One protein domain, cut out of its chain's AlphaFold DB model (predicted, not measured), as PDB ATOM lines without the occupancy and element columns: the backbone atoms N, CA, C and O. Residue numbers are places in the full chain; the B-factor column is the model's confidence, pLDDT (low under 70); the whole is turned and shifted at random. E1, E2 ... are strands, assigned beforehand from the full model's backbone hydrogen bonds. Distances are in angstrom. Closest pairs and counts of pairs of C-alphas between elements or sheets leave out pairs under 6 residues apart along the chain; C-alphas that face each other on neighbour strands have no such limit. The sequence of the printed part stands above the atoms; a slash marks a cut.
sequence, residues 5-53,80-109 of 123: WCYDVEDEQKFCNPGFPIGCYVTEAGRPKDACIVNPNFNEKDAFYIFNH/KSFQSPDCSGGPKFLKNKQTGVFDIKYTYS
ATOM      1  N   TRP A   5     -39.021 -24.775 -15.430       76.81
ATOM      2  CA  TRP A   5     -39.654 -23.496 -15.722       76.81
ATOM      3  C   TRP A   5     -39.072 -22.931 -17.011       76.81
ATOM      4  O   TRP A   5     -37.869 -22.685 -17.094       76.81
ATOM      5  N   CYS A   6     -39.930 -22.748 -18.012       76.56
ATOM      6  CA  CYS A   6     -39.560 -22.162 -19.292       76.56
ATOM      7  C   CYS A   6     -40.219 -20.791 -19.447       76.56
ATOM      8  O   CYS A   6     -41.406 -20.649 -19.151       76.56
ATOM      9  N   TYR A   7     -39.468 -19.810 -19.932       75.81
ATOM     10  CA  TYR A   7     -39.958 -18.465 -20.221       75.81
ATOM     11  C   TYR A   7     -39.446 -17.985 -21.579       75.81
ATOM     12  O   TYR A   7     -38.372 -18.388 -22.035       75.81
ATOM     13  N   ASP A   8     -40.252 -17.143 -22.220       71.62
ATOM     14  CA  ASP A   8     -39.916 -16.498 -23.484       71.62
ATOM     15  C   ASP A   8     -39.047 -15.261 -23.207       71.62
ATOM     16  O   ASP A   8     -39.332 -14.488 -22.285       71.62
ATOM     17  N   VAL A   9     -37.981 -15.076 -23.985       69.56
ATOM     18  CA  VAL A   9     -37.209 -13.822 -24.028       69.56
ATOM     19  C   VAL A   9     -37.488 -13.069 -25.330       69.56
ATOM     20  O   VAL A   9     -38.030 -13.638 -26.274       69.56
ATOM     21  N   GLU A  10     -37.115 -11.787 -25.376       63.62
ATOM     22  CA  GLU A  10     -37.405 -10.861 -26.487       63.62
ATOM     23  C   GLU A  10     -36.952 -11.368 -27.876       63.62
ATOM     24  O   GLU A  10     -37.564 -11.001 -28.873       63.62
ATOM     25  N   ASP A  11     -35.970 -12.274 -27.946       66.38
ATOM     26  CA  ASP A  11     -35.444 -12.862 -29.192       66.38
ATOM     27  C   ASP A  11     -36.166 -14.158 -29.650       66.38
ATOM     28  O   ASP A  11     -35.574 -14.983 -30.346       66.38
ATOM     29  N   GLU A  12     -37.407 -14.410 -29.208       63.69
ATOM     30  CA  GLU A  12     -38.190 -15.646 -29.471       63.69
ATOM     31  C   GLU A  12     -37.524 -16.957 -28.994       63.69
ATOM     32  O   GLU A  12     -38.003 -18.065 -29.260       63.69
ATOM     33  N   GLN A  13     -36.427 -16.861 -28.244       67.75
ATOM     34  CA  GLN A  13     -35.778 -18.010 -27.631       67.75
ATOM     35  C   GLN A  13     -36.497 -18.386 -26.331       67.75
ATOM     36  O   GLN A  13     -36.834 -17.538 -25.506       67.75
ATOM     37  N   LYS A  14     -36.723 -19.687 -26.129       75.56
ATOM     38  CA  LYS A  14     -37.256 -20.224 -24.873       75.56
ATOM     39  C   LYS A  14     -36.114 -20.679 -23.986       75.56
ATOM     40  O   LYS A  14     -35.415 -21.634 -24.326       75.56
ATOM     41  N   PHE A  15     -35.961 -20.040 -22.832       77.56
ATOM     42  CA  PHE A  15     -35.015 -20.476 -21.810       77.56
ATOM     43  C   PHE A  15     -35.731 -21.318 -20.769       77.56
ATOM     44  O   PHE A  15     -36.744 -20.901 -20.215       77.56
ATOM     45  N   CYS A  16     -35.197 -22.509 -20.513       79.19
ATOM     46  CA  CYS A  16     -35.740 -23.453 -19.546       79.19
ATOM     47  C   CYS A  16     -34.718 -23.692 -18.437       79.19
ATOM     48  O   CYS A  16     -33.632 -24.209 -18.694       79.19
ATOM     49  N   ASN A  17     -35.088 -23.363 -17.202       76.31
ATOM     50  CA  ASN A  17     -34.272 -23.613 -16.022       76.31
ATOM     51  C   ASN A  17     -34.844 -24.790 -15.219       76.31
ATOM     52  O   ASN A  17     -36.070 -24.921 -15.109       76.31
ATOM     53  N   PRO A  18     -33.990 -25.657 -14.644       79.44
ATOM     54  CA  PRO A  18     -34.454 -26.659 -13.697       79.44
ATOM     55  C   PRO A  18     -35.012 -25.962 -12.448       79.44
ATOM     56  O   PRO A  18     -34.366 -25.091 -11.868       79.44
ATOM     57  N   GLY A  19     -36.209 -26.358 -12.021       80.50
ATOM     58  CA  GLY A  19     -36.943 -25.703 -10.937       80.50
ATOM     59  C   GLY A  19     -37.664 -24.429 -11.379       80.50
ATOM     60  O   GLY A  19     -37.845 -24.182 -12.565       80.50
ATOM     61  N   PHE A  20     -38.115 -23.635 -10.408       83.00
ATOM     62  CA  PHE A  20     -38.750 -22.335 -10.630       83.00
ATOM     63  C   PHE A  20     -38.111 -21.287  -9.705       83.00
ATOM     64  O   PHE A  20     -37.685 -21.632  -8.599       83.00
ATOM     65  N   PRO A  21     -38.006 -20.019 -10.135       87.25
ATOM     66  CA  PRO A  21     -37.419 -18.965  -9.319       87.25
ATOM     67  C   PRO A  21     -38.272 -18.706  -8.073       87.25
ATOM     68  O   PRO A  21     -39.498 -18.705  -8.137       87.25
ATOM     69  N   ILE A  22     -37.622 -18.430  -6.943       88.50
ATOM     70  CA  ILE A  22     -38.300 -18.010  -5.700       88.50
ATOM     71  C   ILE A  22     -38.593 -16.502  -5.667       88.50
ATOM     72  O   ILE A  22     -39.265 -16.007  -4.765       88.50
ATOM     73  N   GLY A  23     -38.063 -15.760  -6.635       89.94
ATOM     74  CA  GLY A  23     -38.143 -14.314  -6.711       89.94
ATOM     75  C   GLY A  23     -37.217 -13.757  -7.783       89.94
ATOM     76  O   GLY A  23     -36.570 -14.509  -8.516       89.94
ATOM     77  N   CYS A  24     -37.150 -12.436  -7.867       90.25
ATOM     78  CA  CYS A  24     -36.273 -11.724  -8.785       90.25
ATOM     79  C   CYS A  24     -35.873 -10.360  -8.212       90.25
ATOM     80  O   CYS A  24     -36.460  -9.890  -7.237       90.25
ATOM     81  N   TYR A  25     -34.859  -9.726  -8.795       90.25
ATOM     82  CA  TYR A  25     -34.324  -8.456  -8.306       90.25
ATOM     83  C   TYR A  25     -34.362  -7.376  -9.386       90.25
ATOM     84  O   TYR A  25     -33.925  -7.591 -10.522       90.25
ATOM     85  N   VAL A  26     -34.835  -6.191  -9.008       90.38
ATOM     86  CA  VAL A  26     -34.746  -4.975  -9.817       90.38
ATOM     87  C   VAL A  26     -33.649  -4.097  -9.238       90.38
ATOM     88  O   VAL A  26     -33.694  -3.684  -8.081       90.38
ATOM     89  N   THR A  27     -32.650  -3.806 -10.066       87.88
ATOM     90  CA  THR A  27     -31.484  -3.012  -9.656       87.88
ATOM     91  C   THR A  27     -31.859  -1.580  -9.258       87.88
ATOM     92  O   THR A  27     -32.905  -1.067  -9.656       87.88
ATOM     93  N   GLU A  28     -30.970  -0.880  -8.543       88.50
ATOM     94  CA  GLU A  28     -31.120   0.557  -8.242       88.50
ATOM     95  C   GLU A  28     -31.340   1.410  -9.510       88.50
ATOM     96  O   GLU A  28     -32.097   2.380  -9.502       88.50
ATOM     97  N   ALA A  29     -30.740   1.009 -10.637       87.44
ATOM     98  CA  ALA A  29     -30.924   1.657 -11.936       87.44
ATOM     99  C   ALA A  29     -32.301   1.382 -12.581       87.44
ATOM    100  O   ALA A  29     -32.577   1.887 -13.667       87.44
ATOM    101  N   GLY A  30     -33.161   0.579 -11.946       83.56
ATOM    102  CA  GLY A  30     -34.467   0.170 -12.465       83.56
ATOM    103  C   GLY A  30     -34.398  -0.890 -13.562       83.56
ATOM    104  O   GLY A  30     -35.376  -1.085 -14.274       83.56
ATOM    105  N   ARG A  31     -33.253  -1.561 -13.732       84.06
ATOM    106  CA  ARG A  31     -33.121  -2.652 -14.707       84.06
ATOM    107  C   ARG A  31     -33.566  -3.972 -14.066       84.06
ATOM    108  O   ARG A  31     -32.935  -4.350 -13.066       84.06
ATOM    109  N   PRO A  32     -34.602  -4.649 -14.600       81.75
ATOM    110  CA  PRO A  32     -35.014  -5.966 -14.131       81.75
ATOM    111  C   PRO A  32     -33.956  -7.012 -14.500       81.75
ATOM    112  O   PRO A  32     -33.342  -6.935 -15.565       81.75
ATOM    113  N   LYS A  33     -33.730  -7.986 -13.616       77.31
ATOM    114  CA  LYS A  33     -32.869  -9.147 -13.876       77.31
ATOM    115  C   LYS A  33     -33.665 -10.445 -13.808       77.31
ATOM    116  O   LYS A  33     -34.626 -10.546 -13.044       77.31
ATOM    117  N   ASP A  34     -33.225 -11.441 -14.572       75.56
ATOM    118  CA  ASP A  34     -33.741 -12.811 -14.533       75.56
ATOM    119  C   ASP A  34     -35.271 -12.861 -14.700       75.56
ATOM    120  O   ASP A  34     -35.832 -12.325 -15.655       75.56
ATOM    121  N   ALA A  35     -35.971 -13.450 -13.730       78.44
ATOM    122  CA  ALA A  35     -37.420 -13.566 -13.723       78.44
ATOM    123  C   ALA A  35     -38.163 -12.238 -13.470       78.44
ATOM    124  O   ALA A  35     -39.386 -12.237 -13.412       78.44
ATOM    125  N   CYS A  36     -37.481 -11.098 -13.328       80.19
ATOM    126  CA  CYS A  36     -38.176  -9.808 -13.315       80.19
ATOM    127  C   CYS A  36     -38.568  -9.346 -14.725       80.19
ATOM    128  O   CYS A  36     -39.411  -8.466 -14.859       80.19
ATOM    129  N   ILE A  37     -37.997  -9.952 -15.772       79.62
ATOM    130  CA  ILE A  37     -38.314  -9.626 -17.170       79.62
ATOM    131  C   ILE A  37     -39.722 -10.117 -17.542       79.62
ATOM    132  O   ILE A  37     -40.408  -9.483 -18.335       79.62
ATOM    133  N   VAL A  38     -40.198 -11.207 -16.926       73.75
ATOM    134  CA  VAL A  38     -41.489 -11.825 -17.282       73.75
ATOM    135  C   VAL A  38     -42.719 -11.020 -16.858       73.75
ATOM    136  O   VAL A  38     -43.820 -11.347 -17.297       73.75
ATOM    137  N   ASN A  39     -42.588  -9.987 -16.016       76.38
ATOM    138  CA  ASN A  39     -43.733  -9.164 -15.629       76.38
ATOM    139  C   ASN A  39     -43.363  -7.674 -15.503       76.38
ATOM    140  O   ASN A  39     -42.608  -7.312 -14.597       76.38
ATOM    141  N   PRO A  40     -43.949  -6.784 -16.327       78.69
ATOM    142  CA  PRO A  40     -43.666  -5.349 -16.277       78.69
ATOM    143  C   PRO A  40     -44.128  -4.676 -14.975       78.69
ATOM    144  O   PRO A  40     -43.694  -3.566 -14.670       78.69
ATOM    145  N   ASN A  41     -44.975  -5.337 -14.177       82.06
ATOM    146  CA  ASN A  41     -45.395  -4.841 -12.866       82.06
ATOM    147  C   ASN A  41     -44.271  -4.899 -11.817       82.06
ATOM    148  O   ASN A  41     -44.435  -4.357 -10.726       82.06
ATOM    149  N   PHE A  42     -43.140  -5.546 -12.115       85.25
ATOM    150  CA  PHE A  42     -41.969  -5.581 -11.243       85.25
ATOM    151  C   PHE A  42     -41.031  -4.403 -11.545       85.25
ATOM    152  O   PHE A  42     -39.962  -4.573 -12.126       85.25
ATOM    153  N   ASN A  43     -41.448  -3.189 -11.183       85.38
ATOM    154  CA  ASN A  43     -40.768  -1.945 -11.569       85.38
ATOM    155  C   ASN A  43     -40.198  -1.118 -10.398       85.38
ATOM    156  O   ASN A  43     -39.435  -0.179 -10.632       85.38
ATOM    157  N   GLU A  44     -40.518  -1.470  -9.149       89.75
ATOM    158  CA  GLU A  44     -39.879  -0.879  -7.964       89.75
ATOM    159  C   GLU A  44     -38.358  -1.045  -8.007       89.75
ATOM    160  O   GLU A  44     -37.844  -2.154  -8.137       89.75
ATOM    161  N   LYS A  45     -37.638   0.075  -7.892       91.88
ATOM    162  CA  LYS A  45     -36.171   0.112  -7.933       91.88
ATOM    163  C   LYS A  45     -35.579  -0.372  -6.613       91.88
ATOM    164  O   LYS A  45     -36.129  -0.078  -5.552       91.88
ATOM    165  N   ASP A  46     -34.418  -1.024  -6.686       92.44
ATOM    166  CA  ASP A  46     -33.690  -1.541  -5.513       92.44
ATOM    167  C   ASP A  46     -34.553  -2.493  -4.658       92.44
ATOM    168  O   ASP A  46     -34.611  -2.396  -3.426       92.44
ATOM    169  N   ALA A  47     -35.286  -3.390  -5.327       92.12
ATOM    170  CA  ALA A  47     -36.287  -4.248  -4.702       92.12
ATOM    171  C   ALA A  47     -36.178  -5.714  -5.144       92.12
ATOM    172  O   ALA A  47     -36.017  -6.031  -6.325       92.12
ATOM    173  N   PHE A  48     -36.312  -6.612  -4.171       91.25
ATOM    174  CA  PHE A  48     -36.467  -8.048  -4.358       91.25
ATOM    175  C   PHE A  48     -37.948  -8.397  -4.394       91.25
ATOM    176  O   PHE A  48     -38.645  -8.260  -3.391       91.25
ATOM    177  N   TYR A  49     -38.426  -8.878  -5.530       92.06
ATOM    178  CA  TYR A  49     -39.757  -9.450  -5.666       92.06
ATOM    179  C   TYR A  49     -39.735 -10.903  -5.237       92.06
ATOM    180  O   TYR A  49     -38.836 -11.653  -5.610       92.06
ATOM    181  N   ILE A  50     -40.737 -11.307  -4.466       91.88
ATOM    182  CA  ILE A  50     -40.820 -12.648  -3.897       91.88
ATOM    183  C   ILE A  50     -41.986 -13.372  -4.547       91.88
ATOM    184  O   ILE A  50     -43.121 -12.892  -4.521       91.88
ATOM    185  N   PHE A  51     -41.716 -14.543  -5.114       92.06
ATOM    186  CA  PHE A  51     -42.741 -15.414  -5.674       92.06
ATOM    187  C   PHE A  51     -43.225 -16.353  -4.575       92.06
ATOM    188  O   PHE A  51     -42.689 -17.436  -4.353       92.06
ATOM    189  N   ASN A  52     -44.211 -15.876  -3.821       91.69
ATOM    190  CA  ASN A  52     -44.773 -16.571  -2.670       91.69
ATOM    191  C   ASN A  52     -46.024 -17.401  -3.002       91.69
ATOM    192  O   ASN A  52     -46.619 -17.991  -2.099       91.69
ATOM    193  N   HIS A  53     -46.433 -17.463  -4.268       91.81
ATOM    194  CA  HIS A  53     -47.503 -18.342  -4.724       91.81
ATOM    195  C   HIS A  53     -47.091 -19.116  -5.967       91.81
ATOM    196  O   HIS A  53     -46.369 -18.598  -6.817       91.81
ATOM    197  N   LYS A  80     -46.082 -16.857  -8.945       89.31
ATOM    198  CA  LYS A  80     -46.824 -15.614  -8.730       89.31
ATOM    199  C   LYS A  80     -46.381 -14.935  -7.438       89.31
ATOM    200  O   LYS A  80     -45.865 -15.567  -6.518       89.31
ATOM    201  N   SER A  81     -46.601 -13.625  -7.380       90.62
ATOM    202  CA  SER A  81     -46.273 -12.781  -6.232       90.62
ATOM    203  C   SER A  81     -47.528 -12.081  -5.727       90.62
ATOM    204  O   SER A  81     -48.186 -11.395  -6.507       90.62
ATOM    205  N   PHE A  82     -47.836 -12.225  -4.438       90.12
ATOM    206  CA  PHE A  82     -49.004 -11.616  -3.803       90.12
ATOM    207  C   PHE A  82     -48.671 -11.019  -2.441       90.12
ATOM    208  O   PHE A  82     -48.075 -11.672  -1.580       90.12
ATOM    209  N   GLN A  83     -49.128  -9.788  -2.217       86.62
ATOM    210  CA  GLN A  83     -48.965  -9.082  -0.950       86.62
ATOM    211  C   GLN A  83     -49.710  -9.765   0.208       86.62
ATOM    212  O   GLN A  83     -49.204  -9.762   1.338       86.62
ATOM    213  N   SER A  84     -50.895 -10.316  -0.075       82.50
ATOM    214  CA  SER A  84     -51.798 -10.955   0.889       82.50
ATOM    215  C   SER A  84     -51.866 -12.478   0.684       82.50
ATOM    216  O   SER A  84     -51.800 -12.936  -0.459       82.50
ATOM    217  N   PRO A  85     -52.048 -13.276   1.757       75.19
ATOM    218  CA  PRO A  85     -52.275 -14.721   1.655       75.19
ATOM    219  C   PRO A  85     -53.527 -15.110   0.854       75.19
ATOM    220  O   PRO A  85     -53.559 -16.207   0.305       75.19
ATOM    221  N   ASP A  86     -54.515 -14.222   0.714       82.31
ATOM    222  CA  ASP A  86     -55.737 -14.482  -0.066       82.31
ATOM    223  C   ASP A  86     -55.525 -14.364  -1.588       82.31
ATOM    224  O   ASP A  86     -56.475 -14.170  -2.343       82.31
ATOM    225  N   CYS A  87     -54.268 -14.426  -2.047       80.06
ATOM    226  CA  CYS A  87     -53.872 -14.246  -3.449       80.06
ATOM    227  C   CYS A  87     -54.383 -12.922  -4.047       80.06
ATOM    228  O   CYS A  87     -54.676 -12.818  -5.237       80.06
ATOM    229  N   SER A  88     -54.507 -11.904  -3.192       81.56
ATOM    230  CA  SER A  88     -55.009 -10.578  -3.528       81.56
ATOM    231  C   SER A  88     -53.948  -9.503  -3.291       81.56
ATOM    232  O   SER A  88     -53.006  -9.664  -2.506       81.56
ATOM    233  N   GLY A  89     -54.115  -8.382  -3.992       82.31
ATOM    234  CA  GLY A  89     -53.190  -7.253  -3.952       82.31
ATOM    235  C   GLY A  89     -52.065  -7.340  -4.984       82.31
ATOM    236  O   GLY A  89     -52.023  -8.232  -5.828       82.31
ATOM    237  N   GLY A  90     -51.175  -6.348  -4.927       85.81
ATOM    238  CA  GLY A  90     -50.006  -6.262  -5.796       85.81
ATOM    239  C   GLY A  90     -48.906  -7.265  -5.429       85.81
ATOM    240  O   GLY A  90     -49.057  -8.057  -4.493       85.81
ATOM    241  N   PRO A  91     -47.782  -7.225  -6.152       89.25
ATOM    242  CA  PRO A  91     -46.667  -8.120  -5.901       89.25
ATOM    243  C   PRO A  91     -45.994  -7.827  -4.554       89.25
ATOM    244  O   PRO A  91     -45.831  -6.672  -4.158       89.25
ATOM    245  N   LYS A  92     -45.584  -8.886  -3.852       90.12
ATOM    246  CA  LYS A  92     -44.818  -8.794  -2.608       90.12
ATOM    247  C   LYS A  92     -43.360  -8.525  -2.946       90.12
ATOM    248  O   LYS A  92     -42.714  -9.343  -3.603       90.12
ATOM    249  N   PHE A  93     -42.833  -7.415  -2.448       90.94
ATOM    250  CA  PHE A  93     -41.423  -7.082  -2.594       90.94
ATOM    251  C   PHE A  93     -40.805  -6.614  -1.276       90.94
ATOM    252  O   PHE A  93     -41.499  -6.176  -0.354       90.94
ATOM    253  N   LEU A  94     -39.484  -6.728  -1.203       91.38
ATOM    254  CA  LEU A  94     -38.628  -6.278  -0.118       91.38
ATOM    255  C   LEU A  94     -37.629  -5.275  -0.690       91.38
ATOM    256  O   LEU A  94     -36.935  -5.581  -1.659       91.38
ATOM    257  N   LYS A  95     -37.518  -4.088  -0.093       90.31
ATOM    258  CA  LYS A  95     -36.454  -3.153  -0.483       90.31
ATOM    259  C   LYS A  95     -35.111  -3.664   0.024       90.31
ATOM    260  O   LYS A  95     -35.024  -4.139   1.151       90.31
ATOM    261  N   ASN A  96     -34.057  -3.505  -0.764       87.38
ATOM    262  CA  ASN A  96     -32.712  -3.979  -0.426       87.38
ATOM    263  C   ASN A  96     -32.197  -3.431   0.923       87.38
ATOM    264  O   ASN A  96     -31.504  -4.113   1.668       87.38
ATOM    265  N   LYS A  97     -32.598  -2.203   1.277       87.94
ATOM    266  CA  LYS A  97     -32.212  -1.526   2.530       87.94
ATOM    267  C   LYS A  97     -33.179  -1.773   3.694       87.94
ATOM    268  O   LYS A  97     -33.055  -1.126   4.732       87.94
ATOM    269  N   GLN A  98     -34.171  -2.648   3.531       84.31
ATOM    270  CA  GLN A  98     -35.136  -2.946   4.584       84.31
ATOM    271  C   GLN A  98     -34.500  -3.825   5.665       84.31
ATOM    272  O   GLN A  98     -33.881  -4.843   5.374       84.31
ATOM    273  N   THR A  99     -34.681  -3.433   6.924       87.44
ATOM    274  CA  THR A  99     -34.185  -4.158   8.098       87.44
ATOM    275  C   THR A  99     -35.348  -4.696   8.932       87.44
ATOM    276  O   THR A  99     -36.451  -4.147   8.910       87.44
ATOM    277  N   GLY A 100     -35.103  -5.782   9.669       88.75
ATOM    278  CA  GLY A 100     -36.091  -6.430  10.537       88.75
ATOM    279  C   GLY A 100     -36.529  -7.815  10.055       88.75
ATOM    280  O   GLY A 100     -36.087  -8.300   9.015       88.75
ATOM    281  N   VAL A 101     -37.385  -8.465  10.847       88.19
ATOM    282  CA  VAL A 101     -37.965  -9.771  10.504       88.19
ATOM    283  C   VAL A 101     -38.977  -9.585   9.377       88.19
ATOM    284  O   VAL A 101     -39.835  -8.704   9.446       88.19
ATOM    285  N   PHE A 102     -38.870 -10.409   8.337       85.19
ATOM    286  CA  PHE A 102     -39.763 -10.371   7.186       85.19
ATOM    287  C   PHE A 102     -40.447 -11.724   7.001       85.19
ATOM    288  O   PHE A 102     -39.837 -12.683   6.532       85.19
ATOM    289  N   ASP A 103     -41.725 -11.791   7.370       87.38
ATOM    290  CA  ASP A 103     -42.514 -13.014   7.260       87.38
ATOM    291  C   ASP A 103     -43.066 -13.197   5.844       87.38
ATOM    292  O   ASP A 103     -43.798 -12.353   5.311       87.38
ATOM    293  N   ILE A 104     -42.749 -14.345   5.246       88.56
ATOM    294  CA  ILE A 104     -43.205 -14.734   3.912       88.56
ATOM    295  C   ILE A 104     -44.108 -15.953   4.051       88.56
ATOM    296  O   ILE A 104     -43.667 -17.036   4.430       88.56
ATOM    297  N   LYS A 105     -45.386 -15.786   3.705       89.31
ATOM    298  CA  LYS A 105     -46.326 -16.904   3.603       89.31
ATOM    299  C   LYS A 105     -46.304 -17.455   2.188       89.31
ATOM    300  O   LYS A 105     -46.643 -16.728   1.253       89.31
ATOM    301  N   TYR A 106     -45.939 -18.726   2.061       90.25
ATOM    302  CA  TYR A 106     -45.971 -19.457   0.802       90.25
ATOM    303  C   TYR A 106     -47.301 -20.181   0.625       90.25
ATOM    304  O   TYR A 106     -47.832 -20.777   1.562       90.25
ATOM    305  N   THR A 107     -47.834 -20.124  -0.587       91.50
ATOM    306  CA  THR A 107     -49.123 -20.711  -0.959       91.50
ATOM    307  C   THR A 107     -49.011 -21.397  -2.317       91.50
ATOM    308  O   THR A 107     -48.085 -21.139  -3.086       91.50
ATOM    309  N   TYR A 108     -49.928 -22.312  -2.611       91.75
ATOM    310  CA  TYR A 108     -49.980 -22.989  -3.900       91.75
ATOM    311  C   TYR A 108     -51.428 -23.284  -4.279       91.75
ATOM    312  O   TYR A 108     -52.262 -23.533  -3.407       91.75
ATOM    313  N   SER A 109     -51.702 -23.288  -5.577       92.19
ATOM    314  CA  SER A 109     -52.985 -23.701  -6.146       92.19
ATOM    315  C   SER A 109     -52.756 -24.873  -7.088       92.19
ATOM    316  O   SER A 109     -51.820 -24.852  -7.881       92.19
TER     317      SER A 109
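AT A GLANCE: This is residues 5 to 53 and 80 to 109 of the 123 residues of the protein "Transmembrane 9 superfamily member" of Notothenia coriiceps (black rockcod) (UniProt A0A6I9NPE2). Little regular structure: a small antiparallel sheet, E3 - E4 - E5, among long loops, with hairpin E1 and E2 off to one side and short E6 away from both. The 79 printed residues include six named strands, E1 to E6 along the chain, and no named helix; the class is all strand, with 23 residues in named elements. The whole is compact, radius of gyration of the C-alphas 13.1 A, spans 39 by 34 by 21 A.

IN THESE COORDINATES: E3 is residues 23 to 26, 10.4 A long; E4, 47 to 50, 9.6 A; E5, 93 to 95, 6.7 A; E1, 5 to 8, 10.5 A, from C-alpha 5 at (-39.654, -23.496, -15.722); E2, 14 to 18, 13.2 A; E6, 107 to 109, 7.1 A, to C-alpha 109 at (-52.985, -23.701, -6.146).

HOW THE PARTS SIT: Inner strand E4 is antiparallel to E3, a hairpin, at 164 degrees, with N 24 and O 49 2.9 A apart, within hydrogen-bond range. E4 is antiparallel to E5 at 152 degrees, with N 48 and O 94 at 2.8 A. Hairpin E1 and E2 is antiparallel at 162 degrees, with N 7 and O 15 at 2.9 A. E2 and E3 are apart. E6 pairs with no named strand.

THE WHOLE: The farthest C-alphas, Glu 12 and Gly 100, are 41.1 A apart. Residues 54 to 79 are cut out; C-alphas 53 and 80 are 4.9 A apart. Links E3 to E4 and E5 to E6 are long. Residues 9 to 13 have pLDDT under 70.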